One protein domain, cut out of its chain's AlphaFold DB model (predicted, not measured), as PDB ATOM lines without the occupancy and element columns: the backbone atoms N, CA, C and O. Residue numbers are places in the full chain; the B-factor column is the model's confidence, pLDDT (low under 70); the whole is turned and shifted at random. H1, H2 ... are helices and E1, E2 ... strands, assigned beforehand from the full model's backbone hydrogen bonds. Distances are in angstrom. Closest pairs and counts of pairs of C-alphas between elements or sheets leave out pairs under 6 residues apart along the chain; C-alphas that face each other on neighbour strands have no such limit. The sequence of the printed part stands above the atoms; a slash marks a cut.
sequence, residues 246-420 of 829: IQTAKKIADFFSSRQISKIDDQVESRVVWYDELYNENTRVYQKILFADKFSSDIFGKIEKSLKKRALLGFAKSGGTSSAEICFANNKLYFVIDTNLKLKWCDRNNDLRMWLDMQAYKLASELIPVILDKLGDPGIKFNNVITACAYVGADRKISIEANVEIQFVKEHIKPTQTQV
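AT A GLANCE: This is residues 246 to 420 of the 829 residues of an uncharacterized protein of Candida tropicalis (strain ATCC MYA-3404 / T1) (UniProt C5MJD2). One twisted sheet of seven strands, with sharp bends in E5, E6 and E7, is covered on one face by two helices, H2 and H3, which lie side by side and run opposite ways. H1 packs on the sheet at one end, by E1 and E2, and the loop of residues 262 to 267 sticks out. The printed part has 175 residues, with three named helices and seven named strands in the order H1 E1 E2 H2 E3 E4 E5 H3 E6 E7; the class is mixed, helices and strands. The sheet is branched at E5, and its neighbour pairs are antiparallel. The whole is compact, with a radius of gyration of the C-alphas of 16.7 A and spans of 46 by 44 by 25 A.

IN THESE COORDINATES: Find C-alpha 246 at (39.057, 66.370, -30.124); there H1, residues 246 to 257, begins. Next come E1, residues 273 to 281, E2, residues 284 to 291, and H2, residues 293 to 307, 20.9 A long. E3 is residues 312 to 315, E4 residues 322 to 329, and E5 residues 333 to 345, 31.8 A long. Look for H3, residues 350 to 375, from (18.373, 87.737, -4.955) over 36.8 A, with a kink of 32 degrees near residue 364. E6, residues 380 to 392, is 28.5 A long; E7, residues 397 to 408, 30.7 A long, ends at (47.449, 65.627, -16.330).

HOW THE PARTS SIT: Start at E5: E3 and E4 are on one side of it, E7 on the other side. Look for N 342 and O 314 at 2.7 A, N 334 and O 327 at 2.7 A, and N 335 and O 402 at 2.8 A. E1 lies on one side of E2 and E4 on the other side; the hairpin E1 and E2 has N 279 and O 286 at 2.8 A, and the antiparallel neighbours E2 and E4 have N 287 and O 326 at 2.8 A. The hairpin E6 and E7 has N 381 and O 407 at 2.8 A; E6 bends by 87 degrees at residue 383. H3 is on the sheet at a height of 6.3 A, and the C-alphas of Asp 357 and Cys 389 of E6, the closest, are 4.5 A apart. H2, on the same face, touches H3 at a shallow tilt of 26 degrees, the closest C-alphas being Ile 303 and Leu 363, 7.1 A apart. H1 is on the sheet too, its C-alpha 249 being 5.9 A from that of Arg 284 of E2, and it is apart from H2 and H3. In H1 and H2 every O i to N i+4 pair is within hydrogen-bond range; in H3, 19 of 22 are.

THE WHOLE: The C-alphas farthest apart, of Asp 265 and Asn 349, are 52.2 A apart. The printed part has no cut. The link from H1 to E1 is long, with 15 residues. The mean pLDDT of the printed part is 75.1; residues 260 to 270, 345 to 354 and 409 to 420 are among those under 70.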
ATOM      1  N   ILE A 246      39.243  67.822 -29.965       76.31
ATOM      2  CA  ILE A 246      39.057  66.370 -30.124       76.31
ATOM      3  C   ILE A 246      40.308  65.618 -29.664       76.31
ATOM      4  O   ILE A 246      40.211  64.632 -28.933       76.31
ATOM      5  N   GLN A 247      41.491  66.102 -30.054       78.19
ATOM      6  CA  GLN A 247      42.760  65.527 -29.613       78.19
ATOM      7  C   GLN A 247      42.903  65.593 -28.089       78.19
ATOM      8  O   GLN A 247      43.292  64.606 -27.475       78.19
ATOM      9  N   THR A 248      42.542  66.720 -27.475       78.00
ATOM     10  CA  THR A 248      42.624  66.906 -26.017       78.00
ATOM     11  C   THR A 248      41.645  65.992 -25.273       78.00
ATOM     12  O   THR A 248      42.034  65.308 -24.331       78.00
ATOM     13  N   ALA A 249      40.388  65.912 -25.721       80.56
ATOM     14  CA  ALA A 249      39.386  65.026 -25.126       80.56
ATOM     15  C   ALA A 249      39.817  63.554 -25.190       80.56
ATOM     16  O   ALA A 249      39.753  62.852 -24.183       80.56
ATOM     17  N   LYS A 250      40.319  63.099 -26.346       82.88
ATOM     18  CA  LYS A 250      40.817  61.728 -26.507       82.88
ATOM     19  C   LYS A 250      41.922  61.410 -25.499       82.88
ATOM     20  O   LYS A 250      41.839  60.403 -24.811       82.88
ATOM     21  N   LYS A 251      42.895  62.307 -25.335       81.94
ATOM     22  CA  LYS A 251      44.011  62.103 -24.404       81.94
ATOM     23  C   LYS A 251      43.581  62.059 -22.937       81.94
ATOM     24  O   LYS A 251      44.089  61.232 -22.189       81.94
ATOM     25  N   ILE A 252      42.623  62.892 -22.523       84.31
ATOM     26  CA  ILE A 252      42.055  62.838 -21.163       84.31
ATOM     27  C   ILE A 252      41.303  61.521 -20.943       84.31
ATOM     28  O   ILE A 252      41.400  60.918 -19.875       84.31
ATOM     29  N   ALA A 253      40.548  61.061 -21.943       85.69
ATOM     30  CA  ALA A 253      39.857  59.782 -21.861       85.69
ATOM     31  C   ALA A 253      40.847  58.614 -21.770       85.69
ATOM     32  O   ALA A 253      40.659  57.734 -20.933       85.69
ATOM     33  N   ASP A 254      41.915  58.631 -22.568       83.69
ATOM     34  CA  ASP A 254      42.979  57.625 -22.532       83.69
ATOM     35  C   ASP A 254      43.692  57.633 -21.165       83.69
ATOM     36  O   ASP A 254      43.925  56.572 -20.582       83.69
ATOM     37  N   PHE A 255      43.949  58.822 -20.600       85.81
ATOM     38  CA  PHE A 255      44.485  58.986 -19.246       85.81
ATOM     39  C   PHE A 255      43.615  58.260 -18.210       85.81
ATOM     40  O   PHE A 255      44.115  57.386 -17.505       85.81
ATOM     41  N   PHE A 256      42.311  58.552 -18.143       85.88
ATOM     42  CA  PHE A 256      41.425  57.911 -17.164       85.88
ATOM     43  C   PHE A 256      41.205  56.418 -17.439       85.88
ATOM     44  O   PHE A 256      41.170  55.627 -16.498       85.88
ATOM     45  N   SER A 257      41.135  56.010 -18.710       82.25
ATOM     46  CA  SER A 257      40.999  54.598 -19.100       82.25
ATOM     47  C   SER A 257      42.184  53.769 -18.601       82.25
ATOM     48  O   SER A 257      41.994  52.678 -18.080       82.25
ATOM     49  N   SER A 258      43.405  54.313 -18.672       77.81
ATOM     50  CA  SER A 258      44.615  53.644 -18.166       77.81
ATOM     51  C   SER A 258      44.668  53.501 -16.636       77.81
ATOM     52  O   SER A 258      45.511  52.777 -16.107       77.81
ATOM     53  N   ARG A 259      43.785  54.204 -15.915       73.81
ATOM     54  CA  ARG A 259      43.706  54.246 -14.448       73.81
ATOM     55  C   ARG A 259      42.455  53.567 -13.892       73.81
ATOM     56  O   ARG A 259      42.343  53.440 -12.673       73.81
ATOM     57  N   GLN A 260      41.529  53.119 -14.746       68.12
ATOM     58  CA  GLN A 260      40.438  52.244 -14.328       68.12
ATOM     59  C   GLN A 260      41.032  50.889 -13.945       68.12
ATOM     60  O   GLN A 260      41.331  50.049 -14.787       68.12
ATOM     61  N   ILE A 261      41.253  50.707 -12.647       56.16
ATOM     62  CA  ILE A 261      41.755  49.464 -12.077       56.16
ATOM     63  C   ILE A 261      40.755  48.362 -12.429       56.16
ATOM     64  O   ILE A 261      39.560  48.491 -12.151       56.16
ATOM     65  N   SER A 262      41.247  47.305 -13.075       45.81
ATOM     66  CA  SER A 262      40.502  46.072 -13.297       45.81
ATOM     67  C   SER A 262      39.836  45.667 -11.987       45.81
ATOM     68  O   SER A 262      40.506  45.478 -10.974       45.81
ATOM     69  N   LYS A 263      38.502  45.583 -11.997       47.06
ATOM     70  CA  LYS A 263      37.744  44.901 -10.946       47.06
ATOM     71  C   LYS A 263      38.444  43.569 -10.661       47.06
ATOM     72  O   LYS A 263      38.717  42.857 -11.623       47.06
ATOM     73  N   ILE A 264      38.631  43.259  -9.376       44.75
ATOM     74  CA  ILE A 264      39.309  42.085  -8.789       44.75
ATOM     75  C   ILE A 264      40.739  42.416  -8.326       44.75
ATOM     76  O   ILE A 264      41.699  42.260  -9.066       44.75
ATOM     77  N   ASP A 265      40.838  42.919  -7.093       39.16
ATOM     78  CA  ASP A 265      41.758  42.383  -6.080       39.16
ATOM     79  C   ASP A 265      41.308  42.860  -4.687       39.16
ATOM     80  O   ASP A 265      40.853  43.997  -4.515       39.16
ATOM     81  N   ASP A 266      41.404  41.960  -3.709       42.53
ATOM     82  CA  ASP A 266      40.837  41.983  -2.349       42.53
ATOM     83  C   ASP A 266      41.414  43.062  -1.394       42.53
ATOM     84  O   ASP A 266      41.623  42.828  -0.208       42.53
ATOM     85  N   GLN A 267      41.660  44.288  -1.871       47.06
ATOM     86  CA  GLN A 267      42.137  45.419  -1.049       47.06
ATOM     87  C   GLN A 267      41.223  46.657  -1.094       47.06
ATOM     88  O   GLN A 267      41.680  47.793  -0.936       47.06
ATOM     89  N   VAL A 268      39.916  46.470  -1.300       51.56
ATOM     90  CA  VAL A 268      38.938  47.578  -1.339       51.56
ATOM     91  C   VAL A 268      38.778  48.265   0.029       51.56
ATOM     92  O   VAL A 268      38.465  49.452   0.079       51.56
ATOM     93  N   GLU A 269      39.070  47.584   1.140       49.47
ATOM     94  CA  GLU A 269      38.795  48.105   2.489       49.47
ATOM     95  C   GLU A 269      39.689  49.278   2.939       49.47
ATOM     96  O   GLU A 269      39.315  50.005   3.858       49.47
ATOM     97  N   SER A 270      40.838  49.530   2.295       58.31
ATOM     98  CA  SER A 270      41.763  50.603   2.714       58.31
ATOM     99  C   SER A 270      41.618  51.921   1.940       58.31
ATOM    100  O   SER A 270      42.163  52.948   2.358       58.31
ATOM    101  N   ARG A 271      40.894  51.937   0.810       70.44
ATOM    102  CA  ARG A 271      40.834  53.111  -0.074       70.44
ATOM    103  C   ARG A 271      39.700  54.058   0.296       70.44
ATOM    104  O   ARG A 271      38.541  53.678   0.404       70.44
ATOM    105  N   VAL A 272      40.047  55.335   0.436       83.06
ATOM    106  CA  VAL A 272      39.117  56.393   0.859       83.06
ATOM    107  C   VAL A 272      38.368  57.013  -0.329       83.06
ATOM    108  O   VAL A 272      37.215  57.421  -0.185       83.06
ATOM    109  N   VAL A 273      39.012  57.076  -1.501       86.25
ATOM    110  CA  VAL A 273      38.489  57.653  -2.750       86.25
ATOM    111  C   VAL A 273      38.993  56.824  -3.938       86.25
ATOM    112  O   VAL A 273      40.150  56.408  -3.934       86.25
ATOM    113  N   TRP A 274      38.159  56.570  -4.953       86.75
ATOM    114  CA  TRP A 274      38.565  55.834  -6.163       86.75
ATOM    115  C   TRP A 274      37.745  56.212  -7.407       86.75
ATOM    116  O   TRP A 274      36.665  56.800  -7.311       86.75
ATOM    117  N   TYR A 275      38.270  55.867  -8.588       86.69
ATOM    118  CA  TYR A 275      37.593  56.037  -9.876       86.69
ATOM    119  C   TYR A 275      36.498  54.986 -10.094       86.69
ATOM    120  O   TYR A 275      36.671  53.817  -9.758       86.69
ATOM    121  N   ASP A 276      35.392  55.405 -10.700       84.19
ATOM    122  CA  ASP A 276      34.264  54.554 -11.094       84.19
ATOM    123  C   ASP A 276      34.041  54.672 -12.618       84.19
ATOM    124  O   ASP A 276      34.995  54.625 -13.402       84.19
ATOM    125  N   GLU A 277      32.797  54.852 -13.063       81.62
ATOM    126  CA  GLU A 277      32.427  54.963 -14.473       81.62
ATOM    127  C   GLU A 277      33.163  56.103 -15.207       81.62
ATOM    128  O   GLU A 277      33.182  57.254 -14.754       81.62
ATOM    129  N   LEU A 278      33.709  55.770 -16.381       83.56
ATOM    130  CA  LEU A 278      34.261  56.695 -17.370       83.56
ATOM    131  C   LEU A 278      33.322  56.743 -18.575       83.56
ATOM    132  O   LEU A 278      32.959  55.711 -19.139       83.56
ATOM    133  N   TYR A 279      32.950  57.946 -18.997       82.94
ATOM    134  CA  TYR A 279      32.161  58.180 -20.200       82.94
ATOM    135  C   TYR A 279      32.879  59.165 -21.125       82.94
ATOM    136  O   TYR A 279      33.316  60.232 -20.695       82.94
ATOM    137  N   ASN A 280      32.983  58.814 -22.406       80.44
ATOM    138  CA  ASN A 280      33.634  59.622 -23.435       80.44
ATOM    139  C   ASN A 280      32.716  59.767 -24.660       80.44
ATOM    140  O   ASN A 280      32.191  58.778 -25.169       80.44
ATOM    141  N   GLU A 281      32.537  60.998 -25.137       74.00
ATOM    142  CA  GLU A 281      31.761  61.337 -26.332       74.00
ATOM    143  C   GLU A 281      32.478  62.443 -27.129       74.00
ATOM    144  O   GLU A 281      32.249  63.631 -26.896       74.00
ATOM    145  N   ASN A 282      33.331  62.055 -28.088       75.62
ATOM    146  CA  ASN A 282      34.087  62.905 -29.028       75.62
ATOM    147  C   ASN A 282      34.870  64.072 -28.395       75.62
ATOM    148  O   ASN A 282      36.090  64.025 -28.295       75.62
ATOM    149  N   THR A 283      34.180  65.148 -28.015       74.25
ATOM    150  CA  THR A 283      34.741  66.371 -27.418       74.25
ATOM    151  C   THR A 283      34.484  66.457 -25.910       74.25
ATOM    152  O   THR A 283      34.612  67.537 -25.329       74.25
ATOM    153  N   ARG A 284      34.007  65.377 -25.276       80.62
ATOM    154  CA  ARG A 284      33.609  65.370 -23.864       80.62
ATOM    155  C   ARG A 284      34.083  64.126 -23.136       80.62
ATOM    156  O   ARG A 284      33.920  63.027 -23.650       80.62
ATOM    157  N   VAL A 285      34.575  64.306 -21.914       82.38
ATOM    158  CA  VAL A 285      35.024  63.216 -21.035       82.38
ATOM    159  C   VAL A 285      34.452  63.423 -19.642       82.38
ATOM    160  O   VAL A 285      34.467  64.549 -19.153       82.38
ATOM    161  N   TYR A 286      33.965  62.360 -19.011       86.88
ATOM    162  CA  TYR A 286      33.364  62.372 -17.679       86.88
ATOM    163  C   TYR A 286      33.898  61.195 -16.866       86.88
ATOM    164  O   TYR A 286      33.680  60.048 -17.244       86.88
ATOM    165  N   GLN A 287      34.573  61.474 -15.755       89.75
ATOM    166  CA  GLN A 287      35.104  60.471 -14.836       89.75
ATOM    167  C   GLN A 287      34.449  60.627 -13.465       89.75
ATOM    168  O   GLN A 287      34.653  61.633 -12.782       89.75
ATOM    169  N   LYS A 288      33.694  59.611 -13.037       87.56
ATOM    170  CA  LYS A 288      33.067  59.574 -11.712       87.56
ATOM    171  C   LYS A 288      34.070  59.150 -10.635       87.56
ATOM    172  O   LYS A 288      34.912  58.283 -10.868       87.56
ATOM    173  N   ILE A 289      33.958  59.760  -9.459       88.44
ATOM    174  CA  ILE A 289      34.790  59.513  -8.279       88.44
ATOM    175  C   ILE A 289      33.875  59.130  -7.108       88.44
ATOM    176  O   ILE A 289      32.961  59.877  -6.739       88.44
ATOM    177  N   LEU A 290      34.123  57.959  -6.525       85.38
ATOM    178  CA  LEU A 290      33.399  57.441  -5.366       85.38
ATOM    179  C   LEU A 290      34.198  57.641  -4.080       85.38
ATOM    180  O   LEU A 290      35.428  57.666  -4.095       85.38
ATOM    181  N   PHE A 291      33.472  57.791  -2.973       89.75
ATOM    182  CA  PHE A 291      34.012  58.000  -1.632       89.75
ATOM    183  C   PHE A 291      33.610  56.834  -0.733       89.75
ATOM    184  O   PHE A 291      32.461  56.395  -0.788       89.75
ATOM    185  N   ALA A 292      34.512  56.397   0.143       87.25
ATOM    186  CA  ALA A 292      34.150  55.538   1.266       87.25
ATOM    187  C   ALA A 292      33.176  56.272   2.206       87.25
ATOM    188  O   ALA A 292      33.274  57.491   2.369       87.25
ATOM    189  N   ASP A 293      32.278  55.543   2.873       85.06
ATOM    190  CA  ASP A 293      31.168  56.117   3.656       85.06
ATOM    191  C   ASP A 293      31.603  57.173   4.683       85.06
ATOM    192  O   ASP A 293      30.960  58.221   4.818       85.06
ATOM    193  N   LYS A 294      32.729  56.943   5.371       87.06
ATOM    194  CA  LYS A 294      33.283  57.889   6.354       87.06
ATOM    195  C   LYS A 294      33.690  59.211   5.699       87.06
ATOM    196  O   LYS A 294      33.259  60.274   6.135       87.06
ATOM    197  N   PHE A 295      34.448  59.152   4.606       90.38
ATOM    198  CA  PHE A 295      34.880  60.346   3.874       90.38
ATOM    199  C   PHE A 295      33.712  61.038   3.167       90.38
ATOM    200  O   PHE A 295      33.619  62.263   3.163       90.38
ATOM    201  N   SER A 296      32.765  60.254   2.645       90.12
ATOM    202  CA  SER A 296      31.518  60.754   2.071       90.12
ATOM    203  C   SER A 296      30.716  61.581   3.083       90.12
ATOM    204  O   SER A 296      30.230  62.670   2.752       90.12
ATOM    205  N   SER A 297      30.640  61.100   4.326       87.06
ATOM    206  CA  SER A 297      29.986  61.785   5.445       87.06
ATOM    207  C   SER A 297      30.743  63.045   5.879       87.06
ATOM    208  O   SER A 297      30.114  64.070   6.145       87.06
ATOM    209  N   ASP A 298      32.079  63.015   5.894       88.38
ATOM    210  CA  ASP A 298      32.916  64.168   6.253       88.38
ATOM    211  C   ASP A 298      32.767  65.323   5.249       88.38
ATOM    212  O   ASP A 298      32.531  66.475   5.634       88.38
ATOM    213  N   ILE A 299      32.846  65.022   3.948       91.31
ATOM    214  CA  ILE A 299      32.649  66.006   2.872       91.31
ATOM    215  C   ILE A 299      31.225  66.572   2.926       91.31
ATOM    216  O   ILE A 299      31.038  67.793   2.871       91.31
ATOM    217  N   PHE A 300      30.221  65.710   3.116       89.56
ATOM    218  CA  PHE A 300      28.838  66.135   3.317       89.56
ATOM    219  C   PHE A 300      28.704  67.088   4.516       89.56
ATOM    220  O   PHE A 300      28.111  68.161   4.387       89.56
ATOM    221  N   GLY A 301      29.288  66.742   5.667       86.69
ATOM    222  CA  GLY A 301      29.218  67.533   6.896       86.69
ATOM    223  C   GLY A 301      29.854  68.918   6.756       86.69
ATOM    224  O   GLY A 301      29.307  69.906   7.255       86.69
ATOM    225  N   LYS A 302      30.966  69.033   6.017       88.25
ATOM    226  CA  LYS A 302      31.606  70.326   5.712       88.25
ATOM    227  C   LYS A 302      30.717  71.239   4.865       88.25
ATOM    228  O   LYS A 302      30.597  72.435   5.161       88.25
ATOM    229  N   ILE A 303      30.066  70.681   3.842       87.88
ATOM    230  CA  ILE A 303      29.120  71.413   2.987       87.88
ATOM    231  C   ILE A 303      27.898  71.830   3.811       87.88
ATOM    232  O   ILE A 303      27.511  73.000   3.814       87.88
ATOM    233  N   GLU A 304      27.333  70.902   4.582       87.25
ATOM    234  CA  GLU A 304      26.166  71.150   5.421       87.25
ATOM    235  C   GLU A 304      26.428  72.256   6.456       87.25
ATOM    236  O   GLU A 304      25.650  73.207   6.556       87.25
ATOM    237  N   LYS A 305      27.548  72.193   7.186       85.88
ATOM    238  CA  LYS A 305      27.938  73.201   8.186       85.88
ATOM    239  C   LYS A 305      28.095  74.595   7.576       85.88
ATOM    240  O   LYS A 305      27.722  75.590   8.203       85.88
ATOM    241  N   SER A 306      28.637  74.675   6.363       81.38
ATOM    242  CA  SER A 306      28.856  75.947   5.666       81.38
ATOM    243  C   SER A 306      27.546  76.573   5.185       81.38
ATOM    244  O   SER A 306      27.392  77.794   5.232       81.38
ATOM    245  N   LEU A 307      26.568  75.746   4.804       78.38
ATOM    246  CA  LEU A 307      25.280  76.201   4.280       78.38
ATOM    247  C   LEU A 307      24.216  76.440   5.370       78.38
ATOM    248  O   LEU A 307      23.390  77.345   5.225       78.38
ATOM    249  N   LYS A 308      24.263  75.709   6.495       75.44
ATOM    250  CA  LYS A 308      23.296  75.810   7.613       75.44
ATOM    251  C   LYS A 308      23.183  77.214   8.218       75.44
ATOM    252  O   LYS A 308      22.161  77.539   8.808       75.44
ATOM    253  N   LYS A 309      24.203  78.066   8.059       69.25
ATOM    254  CA  LYS A 309      24.225  79.429   8.626       69.25
ATOM    255  C   LYS A 309      23.151  80.367   8.057       69.25
ATOM    256  O   LYS A 309      22.837  81.357   8.707       69.25
ATOM    257  N   ARG A 310      22.633  80.109   6.849       67.56
ATOM    258  CA  ARG A 310      21.632  80.970   6.178       67.56
ATOM    259  C   ARG A 310      20.542  80.211   5.418       67.56
ATOM    260  O   ARG A 310      19.682  80.842   4.811       67.56
ATOM    261  N   ALA A 311      20.569  78.880   5.430       67.75
ATOM    262  CA  ALA A 311      19.616  78.048   4.707       67.75
ATOM    263  C   ALA A 311      19.034  76.956   5.610       67.75
ATOM    264  O   ALA A 311      19.744  76.332   6.399       67.75
ATOM    265  N   LEU A 312      17.734  76.697   5.452       73.50
ATOM    266  CA  LEU A 312      17.034  75.623   6.149       73.50
ATOM    267  C   LEU A 312      17.220  74.324   5.355       73.50
ATOM    268  O   LEU A 312      16.658  74.153   4.268       73.50
ATOM    269  N   LEU A 313      18.059  73.432   5.879       77.19
ATOM    270  CA  LEU A 313      18.493  72.211   5.198       77.19
ATOM    271  C   LEU A 313      17.784  70.966   5.750       77.19
ATOM    272  O   LEU A 313      17.277  70.939   6.871       77.19
ATOM    273  N   GLY A 314      17.740  69.911   4.945       71.19
ATOM    274  CA  GLY A 314      17.377  68.560   5.361       71.19
ATOM    275  C   GLY A 314      18.118  67.517   4.531       71.19
ATOM    276  O   GLY A 314      18.833  67.865   3.603       71.19
ATOM    277  N   PHE A 315      17.928  66.236   4.824       72.81
ATOM    278  CA  PHE A 315      18.530  65.132   4.070       72.81
ATOM    279  C   PHE A 315      17.511  63.999   3.878       72.81
ATOM    280  O   PHE A 315      16.451  63.986   4.511       72.81
ATOM    281  N   ALA A 316      17.769  63.104   2.922       54.94
ATOM    282  CA  ALA A 316      16.934  61.923   2.698       54.94
ATOM    283  C   ALA A 316      17.159  60.884   3.817       54.94
ATOM    284  O   ALA A 316      18.218  60.879   4.431       54.94
ATOM    285  N   LYS A 317      16.157  60.035   4.102       48.50
ATOM    286  CA  LYS A 317      16.253  58.959   5.111       48.50
ATOM    287  C   LYS A 317      17.554  58.157   4.892       48.50
ATOM    288  O   LYS A 317      17.804  57.789   3.751       48.50
ATOM    289  N   SER A 318      18.300  57.945   5.986       54.12
ATOM    290  CA  SER A 318      19.649  57.349   6.138       54.12
ATOM    291  C   SER A 318      20.851  58.194   5.667       54.12
ATOM    292  O   SER A 318      21.353  58.009   4.563       54.12
ATOM    293  N   GLY A 319      21.356  59.065   6.552       65.69
ATOM    294  CA  GLY A 319      22.716  59.623   6.479       65.69
ATOM    295  C   GLY A 319      22.999  60.655   5.376       65.69
ATOM    296  O   GLY A 319      22.301  60.766   4.366       65.69
ATOM    297  N   GLY A 320      24.044  61.453   5.589       75.44
ATOM    298  CA  GLY A 320      24.577  62.371   4.587       75.44
ATOM    299  C   GLY A 320      25.572  61.663   3.675       75.44
ATOM    300  O   GLY A 320      26.494  61.029   4.168       75.44
ATOM    301  N   THR A 321      25.393  61.768   2.359       85.50
ATOM    302  CA  THR A 321      26.300  61.172   1.364       85.50
ATOM    303  C   THR A 321      26.714  62.203   0.324       85.50
ATOM    304  O   THR A 321      25.960  63.123  -0.018       85.50
ATOM    305  N   SER A 322      27.931  62.038  -0.177       88.31
ATOM    306  CA  SER A 322      28.550  62.837  -1.226       88.31
ATOM    307  C   SER A 322      29.390  61.991  -2.191       88.31
ATOM    308  O   SER A 322      29.854  60.903  -1.847       88.31
ATOM    309  N   SER A 323      29.567  62.497  -3.410       87.75
ATOM    310  CA  SER A 323      30.419  61.929  -4.462       87.75
ATOM    311  C   SER A 323      31.012  63.048  -5.317       87.75
ATOM    312  O   SER A 323      30.573  64.196  -5.207       87.75
ATOM    313  N   ALA A 324      31.963  62.737  -6.198       91.19
ATOM    314  CA  ALA A 324      32.535  63.725  -7.110       91.19
ATOM    315  C   ALA A 324      32.655  63.237  -8.558       91.19
ATOM    316  O   ALA A 324      32.507  62.054  -8.856       91.19
ATOM    317  N   GLU A 325      32.916  64.169  -9.469       90.94
ATOM    318  CA  GLU A 325      33.082  63.912 -10.899       90.94
ATOM    319  C   GLU A 325      34.044  64.932 -11.527       90.94
ATOM    320  O   GLU A 325      33.972  66.125 -11.222       90.94
ATOM    321  N   ILE A 326      34.919  64.476 -12.432       89.38
ATOM    322  CA  ILE A 326      35.756  65.326 -13.291       89.38
ATOM    323  C   ILE A 326      35.192  65.298 -14.713       89.38
ATOM    324  O   ILE A 326      34.983  64.228 -15.279       89.38
ATOM    325  N   CYS A 327      34.977  66.468 -15.313       87.25
ATOM    326  CA  CYS A 327      34.367  66.609 -16.633       87.25
ATOM    327  C   CYS A 327      35.159  67.556 -17.543       87.25
ATOM    328  O   CYS A 327      35.397  68.707 -17.193       87.25
ATOM    329  N   PHE A 328      35.512  67.113 -18.750       83.00
ATOM    330  CA  PHE A 328      36.062  67.957 -19.812       83.00
ATOM    331  C   PHE A 328      35.000  68.235 -20.878       83.00
ATOM    332  O   PHE A 328      34.423  67.302 -21.428       83.00
ATOM    333  N   ALA A 329      34.747  69.511 -21.190       76.38
ATOM    334  CA  ALA A 329      33.868  69.914 -22.291       76.38
ATOM    335  C   ALA A 329      34.086  71.379 -22.707       76.38
ATOM    336  O   ALA A 329      34.167  72.265 -21.848       76.38
ATOM    337  N   ASN A 330      34.032  71.667 -24.014       68.19
ATOM    338  CA  ASN A 330      34.226  73.003 -24.602       68.19
ATOM    339  C   ASN A 330      35.588  73.616 -24.224       68.19
ATOM    340  O   ASN A 330      35.629  74.757 -23.750       68.19
ATOM    341  N   ASN A 331      36.673  72.841 -24.351       70.00
ATOM    342  CA  ASN A 331      38.035  73.206 -23.923       70.00
ATOM    343  C   ASN A 331      38.128  73.743 -22.479       70.00
ATOM    344  O   ASN A 331      38.856  74.698 -22.191       70.00
ATOM    345  N   LYS A 332      37.346  73.166 -21.562       75.75
ATOM    346  CA  LYS A 332      37.337  73.516 -20.135       75.75
ATOM    347  C   LYS A 332      37.132  72.274 -19.282       75.75
ATOM    348  O   LYS A 332      36.425  71.359 -19.705       75.75
ATOM    349  N   LEU A 333      37.694  72.301 -18.079       80.69
ATOM    350  CA  LEU A 333      37.630  71.213 -17.118       80.69
ATOM    351  C   LEU A 333      36.805  71.619 -15.892       80.69
ATOM    352  O   LEU A 333      36.941  72.725 -15.372       80.69
ATOM    353  N   TYR A 334      35.942  70.718 -15.448       86.31
ATOM    354  CA  TYR A 334      35.005  70.908 -14.354       86.31
ATOM    355  C   TYR A 334      35.210  69.832 -13.304       86.31
ATOM    356  O   TYR A 334      35.453  68.677 -13.638       86.31
ATOM    357  N   PHE A 335      35.062  70.225 -12.046       88.44
ATOM    358  CA  PHE A 335      34.996  69.334 -10.904       88.44
ATOM    359  C   PHE A 335      33.648  69.543 -10.218       88.44
ATOM    360  O   PHE A 335      33.314  70.665  -9.826       88.44
ATOM    361  N   VAL A 336      32.859  68.482 -10.105       90.25
ATOM    362  CA  VAL A 336      31.527  68.509  -9.494       90.25
ATOM    363  C   VAL A 336      31.561  67.708  -8.203       90.25
ATOM    364  O   VAL A 336      32.091  66.604  -8.183       90.25
ATOM    365  N   ILE A 337      30.995  68.260  -7.132       90.94
ATOM    366  CA  ILE A 337      30.769  67.584  -5.854       90.94
ATOM    367  C   ILE A 337      29.257  67.488  -5.653       90.94
ATOM    368  O   ILE A 337      28.580  68.495  -5.439       90.94
ATOM    369  N   ASP A 338      28.729  66.275  -5.732       88.19
ATOM    370  CA  ASP A 338      27.311  65.978  -5.558       88.19
ATOM    371  C   ASP A 338      27.015  65.575  -4.116       88.19
ATOM    372  O   ASP A 338      27.785  64.843  -3.497       88.19
ATOM    373  N   THR A 339      25.868  66.008  -3.581       85.75
ATOM    374  CA  THR A 339      25.413  65.602  -2.242       85.75
ATOM    375  C   THR A 339      23.938  65.207  -2.227       85.75
ATOM    376  O   THR A 339      23.144  65.622  -3.076       85.75
ATOM    377  N   ASN A 340      23.525  64.428  -1.226       85.31
ATOM    378  CA  ASN A 340      22.105  64.179  -0.958       85.31
ATOM    379  C   ASN A 340      21.444  65.250  -0.056       85.31
ATOM    380  O   ASN A 340      20.292  65.069   0.359       85.31
ATOM    381  N   LEU A 341      22.136  66.364   0.218       84.44
ATOM    382  CA  LEU A 341      21.669  67.468   1.057       84.44
ATOM    383  C   LEU A 341      20.556  68.239   0.348       84.44
ATOM    384  O   LEU A 341      20.754  68.718  -0.764       84.44
ATOM    385  N   LYS A 342      19.392  68.384   0.981       83.44
ATOM    386  CA  LYS A 342      18.202  69.027   0.414       83.44
ATOM    387  C   LYS A 342      17.935  70.407   1.004       83.44
ATOM    388  O   LYS A 342      17.871  70.574   2.220       83.44
ATOM    389  N   LEU A 343      17.638  71.372   0.142       75.62
ATOM    390  CA  LEU A 343      17.159  72.695   0.535       75.62
ATOM    391  C   LEU A 343      15.646  72.646   0.838       75.62
ATOM    392  O   LEU A 343      14.841  72.362  -0.049       75.62
ATOM    393  N   LYS A 344      15.218  72.893   2.085       71.75
ATOM    394  CA  LYS A 344      13.794  72.797   2.485       71.75
ATOM    395  C   LYS A 344      13.010  74.088   2.249       71.75
ATOM    396  O   LYS A 344      11.864  74.017   1.805       71.75
ATOM    397  N   TRP A 345      13.616  75.243   2.499       57.12
ATOM    398  CA  TRP A 345      12.991  76.550   2.307       57.12
ATOM    399  C   TRP A 345      13.997  77.551   1.730       57.12
ATOM    400  O   TRP A 345      15.190  77.462   2.016       57.12
ATOM    401  N   CYS A 346      13.508  78.468   0.895       51.97
ATOM    402  CA  CYS A 346      14.287  79.540   0.288       51.97
ATOM    403  C   CYS A 346      13.447  80.814   0.325       51.97
ATOM    404  O   CYS A 346      12.383  80.864  -0.299       51.97
ATOM    405  N   ASP A 347      13.936  81.832   1.025       46.72
ATOM    406  CA  ASP A 347      13.375  83.174   0.938       46.72
ATOM    407  C   ASP A 347      13.656  83.735  -0.467       46.72
ATOM    408  O   ASP A 347      14.746  83.537  -1.015       46.72
ATOM    409  N   ARG A 348      12.670  84.373  -1.106       43.16
ATOM    410  CA  ARG A 348      12.719  84.776  -2.531       43.16
ATOM    411  C   ARG A 348      13.574  86.033  -2.794       43.16
ATOM    412  O   ARG A 348      13.221  86.837  -3.651       43.16
ATOM    413  N   ASN A 349      14.702  86.202  -2.102       49.03
ATOM    414  CA  ASN A 349      15.598  87.348  -2.288       49.03
ATOM    415  C   ASN A 349      16.839  86.989  -3.125       49.03
ATOM    416  O   ASN A 349      17.487  85.965  -2.905       49.03
ATOM    417  N   ASN A 350      17.197  87.868  -4.074       51.19
ATOM    418  CA  ASN A 350      18.373  87.737  -4.955       51.19
ATOM    419  C   ASN A 350      19.710  87.607  -4.188       51.19
ATOM    420  O   ASN A 350      20.669  87.050  -4.725       51.19
ATOM    421  N   ASP A 351      19.760  88.039  -2.925       58.75
ATOM    422  CA  ASP A 351      20.956  88.012  -2.073       58.75
ATOM    423  C   ASP A 351      21.427  86.595  -1.714       58.75
ATOM    424  O   ASP A 351      22.626  86.355  -1.554       58.75
ATOM    425  N   LEU A 352      20.511  85.623  -1.631       61.72
ATOM    426  CA  LEU A 352      20.867  84.252  -1.258       61.72
ATOM    427  C   LEU A 352      21.620  83.529  -2.381       61.72
ATOM    428  O   LEU A 352      22.520  82.744  -2.100       61.72
ATOM    429  N   ARG A 353      21.302  83.806  -3.652       63.03
ATOM    430  CA  ARG A 353      21.989  83.175  -4.791       63.03
ATOM    431  C   ARG A 353      23.436  83.642  -4.906       63.03
ATOM    432  O   ARG A 353      24.330  82.821  -5.057       63.03
ATOM    433  N   MET A 354      23.655  84.947  -4.761       62.94
ATOM    434  CA  MET A 354      24.999  85.521  -4.724       62.94
ATOM    435  C   MET A 354      25.801  84.971  -3.535       62.94
ATOM    436  O   MET A 354      26.963  84.607  -3.688       62.94
ATOM    437  N   TRP A 355      25.162  84.827  -2.368       73.19
ATOM    438  CA  TRP A 355      25.785  84.200  -1.202       73.19
ATOM    439  C   TRP A 355      26.138  82.721  -1.438       73.19
ATOM    440  O   TRP A 355      27.240  82.303  -1.087       73.19
ATOM    441  N   LEU A 356      25.246  81.942  -2.058       70.44
ATOM    442  CA  LEU A 356      25.478  80.532  -2.392       70.44
ATOM    443  C   LEU A 356      26.639  80.351  -3.379       70.44
ATOM    444  O   LEU A 356      27.467  79.470  -3.167       70.44
ATOM    445  N   ASP A 357      26.753  81.203  -4.399       67.38
ATOM    446  CA  ASP A 357      27.866  81.159  -5.357       67.38
ATOM    447  C   ASP A 357      29.207  81.535  -4.691       67.38
ATOM    448  O   ASP A 357      30.228  80.886  -4.929       67.38
ATOM    449  N   MET A 358      29.211  82.510  -3.771       74.62
ATOM    450  CA  MET A 358      30.397  82.822  -2.959       74.62
ATOM    451  C   MET A 358      30.813  81.650  -2.058       74.62
ATOM    452  O   MET A 358      32.004  81.352  -1.942       74.62
ATOM    453  N   GLN A 359      29.851  80.968  -1.421       81.94
ATOM    454  CA  GLN A 359      30.150  79.776  -0.620       81.94
ATOM    455  C   GLN A 359      30.637  78.616  -1.490       81.94
ATOM    456  O   GLN A 359      31.547  77.905  -1.077       81.94
ATOM    457  N   ALA A 360      30.092  78.451  -2.698       82.31
ATOM    458  CA  ALA A 360      30.517  77.419  -3.635       82.31
ATOM    459  C   ALA A 360      31.993  77.562  -4.014       82.31
ATOM    460  O   ALA A 360      32.716  76.574  -3.992       82.31
ATOM    461  N   TYR A 361      32.465  78.781  -4.293       81.31
ATOM    462  CA  TYR A 361      33.880  79.022  -4.597       81.31
ATOM    463  C   TYR A 361      34.796  78.663  -3.428       81.31
ATOM    464  O   TYR A 361      35.808  77.984  -3.615       81.31
ATOM    465  N   LYS A 362      34.420  79.075  -2.213       85.12
ATOM    466  CA  LYS A 362      35.176  78.753  -1.000       85.12
ATOM    467  C   LYS A 362      35.219  77.244  -0.748       85.12
ATOM    468  O   LYS A 362      36.297  76.694  -0.554       85.12
ATOM    469  N   LEU A 363      34.062  76.583  -0.796       87.81
ATOM    470  CA  LEU A 363      33.940  75.138  -0.601       87.81
ATOM    471  C   LEU A 363      34.688  74.354  -1.680       87.81
ATOM    472  O   LEU A 363      35.396  73.415  -1.353       87.81
ATOM    473  N   ALA A 364      34.591  74.750  -2.949       86.25
ATOM    474  CA  ALA A 364      35.338  74.118  -4.033       86.25
ATOM    475  C   ALA A 364      36.852  74.235  -3.815       86.25
ATOM    476  O   ALA A 364      37.572  73.247  -3.933       86.25
ATOM    477  N   SER A 365      37.324  75.424  -3.436       87.12
ATOM    478  CA  SER A 365      38.748  75.672  -3.183       87.12
ATOM    479  C   SER A 365      39.284  74.880  -1.985       87.12
ATOM    480  O   SER A 365      40.457  74.532  -1.975       87.12
ATOM    481  N   GLU A 366      38.440  74.576  -0.992       89.81
ATOM    482  CA  GLU A 366      38.809  73.751   0.166       89.81
ATOM    483  C   GLU A 366      38.722  72.246  -0.134       89.81
ATOM    484  O   GLU A 366      39.605  71.482   0.244       89.81
ATOM    485  N   LEU A 367      37.645  71.799  -0.783       92.88
ATOM    486  CA  LEU A 367      37.308  70.378  -0.880       92.88
ATOM    487  C   LEU A 367      37.985  69.681  -2.060       92.88
ATOM    488  O   LEU A 367      38.375  68.526  -1.921       92.88
ATOM    489  N   ILE A 368      38.148  70.352  -3.206       92.75
ATOM    490  CA  ILE A 368      38.725  69.730  -4.410       92.75
ATOM    491  C   ILE A 368      40.171  69.265  -4.173       92.75
ATOM    492  O   ILE A 368      40.450  68.107  -4.486       92.75
ATOM    493  N   PRO A 369      41.074  70.074  -3.576       90.06
ATOM    494  CA  PRO A 369      42.423  69.609  -3.257       90.06
ATOM    495  C   PRO A 369      42.418  68.396  -2.327       90.06
ATOM    496  O   PRO A 369      43.166  67.457  -2.555       90.06
ATOM    497  N   VAL A 370      41.537  68.380  -1.320       90.81
ATOM    498  CA  VAL A 370      41.420  67.268  -0.362       90.81
ATOM    499  C   VAL A 370      40.943  65.989  -1.049       90.81
ATOM    500  O   VAL A 370      41.466  64.914  -0.777       90.81
ATOM    501  N   ILE A 371      39.957  66.089  -1.942       92.00
ATOM    502  CA  ILE A 371      39.446  64.934  -2.690       92.00
ATOM    503  C   ILE A 371      40.528  64.383  -3.626       92.00
ATOM    504  O   ILE A 371      40.717  63.170  -3.678       92.00
ATOM    505  N   LEU A 372      41.248  65.254  -4.337       89.00
ATOM    506  CA  LEU A 372      42.317  64.852  -5.255       89.00
ATOM    507  C   LEU A 372      43.544  64.284  -4.524       89.00
ATOM    508  O   LEU A 372      44.118  63.306  -4.989       89.00
ATOM    509  N   ASP A 373      43.898  64.828  -3.359       86.75
ATOM    510  CA  ASP A 373      44.945  64.279  -2.487       86.75
ATOM    511  C   ASP A 373      44.588  62.864  -2.007       86.75
ATOM    512  O   ASP A 373      45.392  61.942  -2.108       86.75
ATOM    513  N   LYS A 374      43.336  62.649  -1.572       86.94
ATOM    514  CA  LYS A 374      42.851  61.324  -1.151       86.94
ATOM    515  C   LYS A 374      42.658  60.330  -2.289       86.94
ATOM    516  O   LYS A 374      42.686  59.129  -2.033       86.94
ATOM    517  N   LEU A 375      42.473  60.813  -3.514       85.06
ATOM    518  CA  LEU A 375      42.509  59.986  -4.717       85.06
ATOM    519  C   LEU A 375      43.935  59.482  -5.003       85.06
ATOM    520  O   LEU A 375      44.088  58.397  -5.555       85.06
ATOM    521  N   GLY A 376      44.961  60.239  -4.597       75.38
ATOM    522  CA  GLY A 376      46.358  59.798  -4.585       75.38
ATOM    523  C   GLY A 376      46.954  59.522  -5.966       75.38
ATOM    524  O   GLY A 376      47.930  58.780  -6.060       75.38
ATOM    525  N   ASP A 377      46.376  60.071  -7.039       77.25
ATOM    526  CA  ASP A 377      46.857  59.860  -8.405       77.25
ATOM    527  C   ASP A 377      47.983  60.860  -8.735       77.25
ATOM    528  O   ASP A 377      47.698  62.036  -8.987       77.25
ATOM    529  N   PRO A 378      49.261  60.430  -8.798       70.62
ATOM    530  CA  PRO A 378      50.378  61.316  -9.148       70.62
ATOM    531  C   PRO A 378      50.270  61.845 -10.589       70.62
ATOM    532  O   PRO A 378      50.994  62.759 -10.981       70.62
ATOM    533  N   GLY A 379      49.361  61.264 -11.381       74.31
ATOM    534  CA  GLY A 379      48.952  61.686 -12.709       74.31
ATOM    535  C   GLY A 379      48.198  63.016 -12.761       74.31
ATOM    536  O   GLY A 379      48.098  63.584 -13.847       74.31
ATOM    537  N   ILE A 380      47.673  63.505 -11.633       83.50
ATOM    538  CA  ILE A 380      46.807  64.683 -11.549       83.50
ATOM    539  C   ILE A 380      47.444  65.743 -10.650       83.50
ATOM    540  O   ILE A 380      47.683  65.517  -9.468       83.50
ATOM    541  N   LYS A 381      47.633  66.952 -11.183       83.50
ATOM    542  CA  LYS A 381      48.035  68.128 -10.406       83.50
ATOM    543  C   LYS A 381      46.974  69.216 -10.495       83.50
ATOM    544  O   LYS A 381      46.716  69.767 -11.563       83.50
ATOM    545  N   PHE A 382      46.367  69.536  -9.359       85.62
ATOM    546  CA  PHE A 382      45.418  70.638  -9.233       85.62
ATOM    547  C   PHE A 382      46.152  71.970  -9.059       85.62
ATOM    548  O   PHE A 382      47.011  72.083  -8.188       85.62
ATOM    549  N   ASN A 383      45.795  72.979  -9.857       83.00
ATOM    550  CA  ASN A 383      46.396  74.311  -9.767       83.00
ATOM    551  C   ASN A 383      45.478  75.285  -9.020       83.00
ATOM    552  O   ASN A 383      45.864  75.828  -7.988       83.00
ATOM    553  N   ASN A 384      44.266  75.527  -9.528       81.81
ATOM    554  CA  ASN A 384      43.320  76.457  -8.910       81.81
ATOM    555  C   ASN A 384      41.859  76.216  -9.332       81.81
ATOM    556  O   ASN A 384      41.549  75.557 -10.329       81.81
ATOM    557  N   VAL A 385      40.946  76.812  -8.558       80.69
ATOM    558  CA  VAL A 385      39.558  77.049  -8.971       80.69
ATOM    559  C   VAL A 385      39.500  78.381  -9.710       80.69
ATOM    560  O   VAL A 385      39.981  79.393  -9.212       80.69
ATOM    561  N   ILE A 386      38.873  78.399 -10.881       77.06
ATOM    562  CA  ILE A 386      38.713  79.615 -11.690       77.06
ATOM    563  C   ILE A 386      37.379  80.282 -11.380       77.06
ATOM    564  O   ILE A 386      37.295  81.492 -11.207       77.06
ATOM    565  N   THR A 387      36.316  79.482 -11.311       75.50
ATOM    566  CA  THR A 387      34.961  79.907 -10.936       75.50
ATOM    567  C   THR A 387      34.224  78.720 -10.334       75.50
ATOM    568  O   THR A 387      34.425  77.608 -10.814       75.50
ATOM    569  N   ALA A 388      33.310  78.940  -9.390       76.56
ATOM    570  CA  ALA A 388      32.411  77.891  -8.911       76.56
ATOM    571  C   ALA A 388      31.000  78.429  -8.661       76.56
ATOM    572  O   ALA A 388      30.817  79.631  -8.462       76.56
ATOM    573  N   CYS A 389      30.019  77.535  -8.671       79.19
ATOM    574  CA  CYS A 389      28.628  77.835  -8.357       79.19
ATOM    575  C   CYS A 389      27.973  76.680  -7.593       79.19
ATOM    576  O   CYS A 389      28.395  75.524  -7.687       79.19
ATOM    577  N   ALA A 390      26.934  77.004  -6.822       77.69
ATOM    578  CA  ALA A 390      26.096  76.000  -6.176       77.69
ATOM    579  C   ALA A 390      24.838  75.775  -7.017       77.69
ATOM    580  O   ALA A 390      24.110  76.713  -7.356       77.69
ATOM    581  N   TYR A 391      24.554  74.517  -7.331       75.62
ATOM    582  CA  TYR A 391      23.366  74.100  -8.055       75.62
ATOM    583  C   TYR A 391      22.372  73.422  -7.111       75.62
ATOM    584  O   TYR A 391      22.749  72.595  -6.287       75.62
ATOM    585  N   VAL A 392      21.087  73.764  -7.249       70.94
ATOM    586  CA  VAL A 392      19.985  73.090  -6.551       70.94
ATOM    587  C   VAL A 392      19.147  72.347  -7.586       70.94
ATOM    588  O   VAL A 392      18.489  72.967  -8.425       70.94
ATOM    589  N   GLY A 393      19.183  71.017  -7.532       63.62
ATOM    590  CA  GLY A 393      18.409  70.138  -8.400       63.62
ATOM    591  C   GLY A 393      16.899  70.246  -8.166       63.62
ATOM    592  O   GLY A 393      16.433  70.783  -7.162       63.62
ATOM    593  N   ALA A 394      16.102  69.696  -9.086       63.28
ATOM    594  CA  ALA A 394      14.636  69.684  -8.974       63.28
ATOM    595  C   ALA A 394      14.127  68.907  -7.739       63.28
ATOM    596  O   ALA A 394      13.080  69.230  -7.184       63.28
ATOM    597  N   ASP A 395      14.896  67.925  -7.264       64.69
ATOM    598  CA  ASP A 395      14.669  67.191  -6.011       64.69
ATOM    599  C   ASP A 395      15.186  67.940  -4.766       64.69
ATOM    600  O   ASP A 395      15.212  67.391  -3.656       64.69
ATOM    601  N   ARG A 396      15.567  69.204  -4.972       74.12
ATOM    602  CA  ARG A 396      16.156  70.150  -4.029       74.12
ATOM    603  C   ARG A 396      17.540  69.767  -3.517       74.12
ATOM    604  O   ARG A 396      17.976  70.374  -2.541       74.12
ATOM    605  N   LYS A 397      18.224  68.796  -4.135       81.12
ATOM    606  CA  LYS A 397      19.591  68.427  -3.748       81.12
ATOM    607  C   LYS A 397      20.606  69.484  -4.150       81.12
ATOM    608  O   LYS A 397      20.444  70.114  -5.190       81.12
ATOM    609  N   ILE A 398      21.636  69.658  -3.333       80.44
ATOM    610  CA  ILE A 398      22.692  70.644  -3.545       80.44
ATOM    611  C   ILE A 398      23.928  69.965  -4.145       80.44
ATOM    612  O   ILE A 398      24.416  68.971  -3.603       80.44
ATOM    613  N   SER A 399      24.455  70.549  -5.217       85.88
ATOM    614  CA  SER A 399      25.726  70.179  -5.847       85.88
ATOM    615  C   SER A 399      26.615  71.414  -5.985       85.88
ATOM    616  O   SER A 399      26.117  72.530  -6.148       85.88
ATOM    617  N   ILE A 400      27.930  71.234  -5.920       87.06
ATOM    618  CA  ILE A 400      28.922  72.296  -6.117       87.06
ATOM    619  C   ILE A 400      29.669  71.990  -7.407       87.06
ATOM    620  O   ILE A 400      30.270  70.930  -7.527       87.06
ATOM    621  N   GLU A 401      29.642  72.910  -8.363       87.00
ATOM    622  CA  GLU A 401      30.355  72.776  -9.635       87.00
ATOM    623  C   GLU A 401      31.443  73.845  -9.720       87.00
ATOM    624  O   GLU A 401      31.183  75.030  -9.504       87.00
ATOM    625  N   ALA A 402      32.663  73.437 -10.061       83.94
ATOM    626  CA  ALA A 402      33.815  74.317 -10.188       83.94
ATOM    627  C   ALA A 402      34.507  74.126 -11.539       83.94
ATOM    628  O   ALA A 402      34.842  73.011 -11.916       83.94
ATOM    629  N   ASN A 403      34.768  75.220 -12.254       81.50
ATOM    630  CA  ASN A 403      35.710  75.243 -13.373       81.50
ATOM    631  C   ASN A 403      37.125  75.322 -12.798       81.50
ATOM    632  O   ASN A 403      37.417  76.235 -12.019       81.50
ATOM    633  N   VAL A 404      37.980  74.389 -13.187       82.06
ATOM    634  CA  VAL A 404      39.272  74.146 -12.544       82.06
ATOM    635  C   VAL A 404      40.397  74.104 -13.566       82.06
ATOM    636  O   VAL A 404      40.196  73.742 -14.726       82.06
ATOM    637  N   GLU A 405      41.597  74.456 -13.122       81.12
ATOM    638  CA  GLU A 405      42.826  74.172 -13.852       81.12
ATOM    639  C   GLU A 405      43.482  72.936 -13.233       81.12
ATOM    640  O   GLU A 405      43.935  72.960 -12.086       81.12
ATOM    641  N   ILE A 406      43.506  71.845 -13.997       80.06
ATOM    642  CA  ILE A 406      44.177  70.599 -13.629       80.06
ATOM    643  C   ILE A 406      45.149  70.248 -14.748       80.06
ATOM    644  O   ILE A 406      44.832  70.352 -15.934       80.06
ATOM    645  N   GLN A 407      46.339  69.830 -14.351       79.12
ATOM    646  CA  GLN A 407      47.348  69.273 -15.225       79.12
ATOM    647  C   GLN A 407      47.325  67.749 -15.102       79.12
ATOM    648  O   GLN A 407      47.407  67.213 -13.999       79.12
ATOM    649  N   PHE A 408      47.247  67.070 -16.241       77.94
ATOM    650  CA  PHE A 408      47.449  65.627 -16.330       77.94
ATOM    651  C   PHE A 408      48.916  65.378 -16.701       77.94
ATOM    652  O   PHE A 408      49.505  66.196 -17.413       77.94
ATOM    653  N   VAL A 409      49.557  64.314 -16.210       63.59
ATOM    654  CA  VAL A 409      50.979  64.047 -16.501       63.59
ATOM    655  C   VAL A 409      51.210  64.046 -18.021       63.59
ATOM    656  O   VAL A 409      50.717  63.177 -18.731       63.59
ATOM    657  N   LYS A 410      51.982  65.050 -18.476       51.97
ATOM    658  CA  LYS A 410      52.313  65.466 -19.861       51.97
ATOM    659  C   LYS A 410      51.405  66.491 -20.567       51.97
ATOM    660  O   LYS A 410      51.820  66.959 -21.621       51.97
ATOM    661  N   GLU A 411      50.287  66.958 -20.000       55.50
ATOM    662  CA  GLU A 411      49.439  67.991 -20.632       55.50
ATOM    663  C   GLU A 411      48.864  69.021 -19.645       55.50
ATOM    664  O   GLU A 411      48.089  68.711 -18.738       55.50
ATOM    665  N   HIS A 412      49.219  70.293 -19.857       48.94
ATOM    666  CA  HIS A 412      48.558  71.425 -19.208       48.94
ATOM    667  C   HIS A 412      47.281  71.780 -19.969       48.94
ATOM    668  O   HIS A 412      47.343  72.369 -21.049       48.94
ATOM    669  N   ILE A 413      46.119  71.514 -19.378       52.94
ATOM    670  CA  ILE A 413      44.862  72.065 -19.884       52.94
ATOM    671  C   ILE A 413      44.678  73.431 -19.233       52.94
ATOM    672  O   ILE A 413      44.141  73.539 -18.134       52.94
ATOM    673  N   LYS A 414      45.147  74.486 -19.910       48.50
ATOM    674  CA  LYS A 414      44.851  75.868 -19.518       48.50
ATOM    675  C   LYS A 414      43.495  76.279 -20.098       48.50
ATOM    676  O   LYS A 414      43.383  76.461 -21.312       48.50
ATOM    677  N   PRO A 415      42.447  76.436 -19.276       43.06
ATOM    678  CA  PRO A 415      41.160  76.917 -19.756       43.06
ATOM    679  C   PRO A 415      41.298  78.339 -20.306       43.06
ATOM    680  O   PRO A 415      41.974  79.197 -19.738       43.06
ATOM    681  N   THR A 416      40.628  78.607 -21.425       42.84
ATOM    682  CA  THR A 416      40.667  79.930 -22.058       42.84
ATOM    683  C   THR A 416      40.048  80.979 -21.134       42.84
ATOM    684  O   THR A 416      38.883  80.874 -20.724       42.84
ATOM    685  N   GLN A 417      40.852  81.988 -20.779       38.50
ATOM    686  CA  GLN A 417      40.466  83.059 -19.869       38.50
ATOM    687  C   GLN A 417      39.275  83.849 -20.426       38.50
ATOM    688  O   GLN A 417      39.289  84.372 -21.538       38.50
ATOM    689  N   THR A 418      38.257  83.986 -19.578       36.28
ATOM    690  CA  THR A 418      37.107  84.893 -19.690       36.28
ATOM    691  C   THR A 418      36.066  84.598 -20.779       36.28
ATOM    692  O   THR A 418      36.125  85.048 -21.915       36.28
ATOM    693  N   GLN A 419      34.995  83.924 -20.354       33.44
ATOM    694  CA  GLN A 419      33.607  84.333 -20.607       33.44
ATOM    695  C   GLN A 419      32.705  83.490 -19.696       33.44
ATOM    696  O   GLN A 419      32.819  82.260 -19.675       33.44
ATOM    697  N   VAL A 420      31.825  84.155 -18.940       33.94
ATOM    698  CA  VAL A 420      30.732  83.521 -18.193       33.94
ATOM    699  C   VAL A 420      29.793  82.896 -19.221       33.94
ATOM    700  O   VAL A 420      28.935  83.556 -19.803       33.94
TER     701      VAL A 420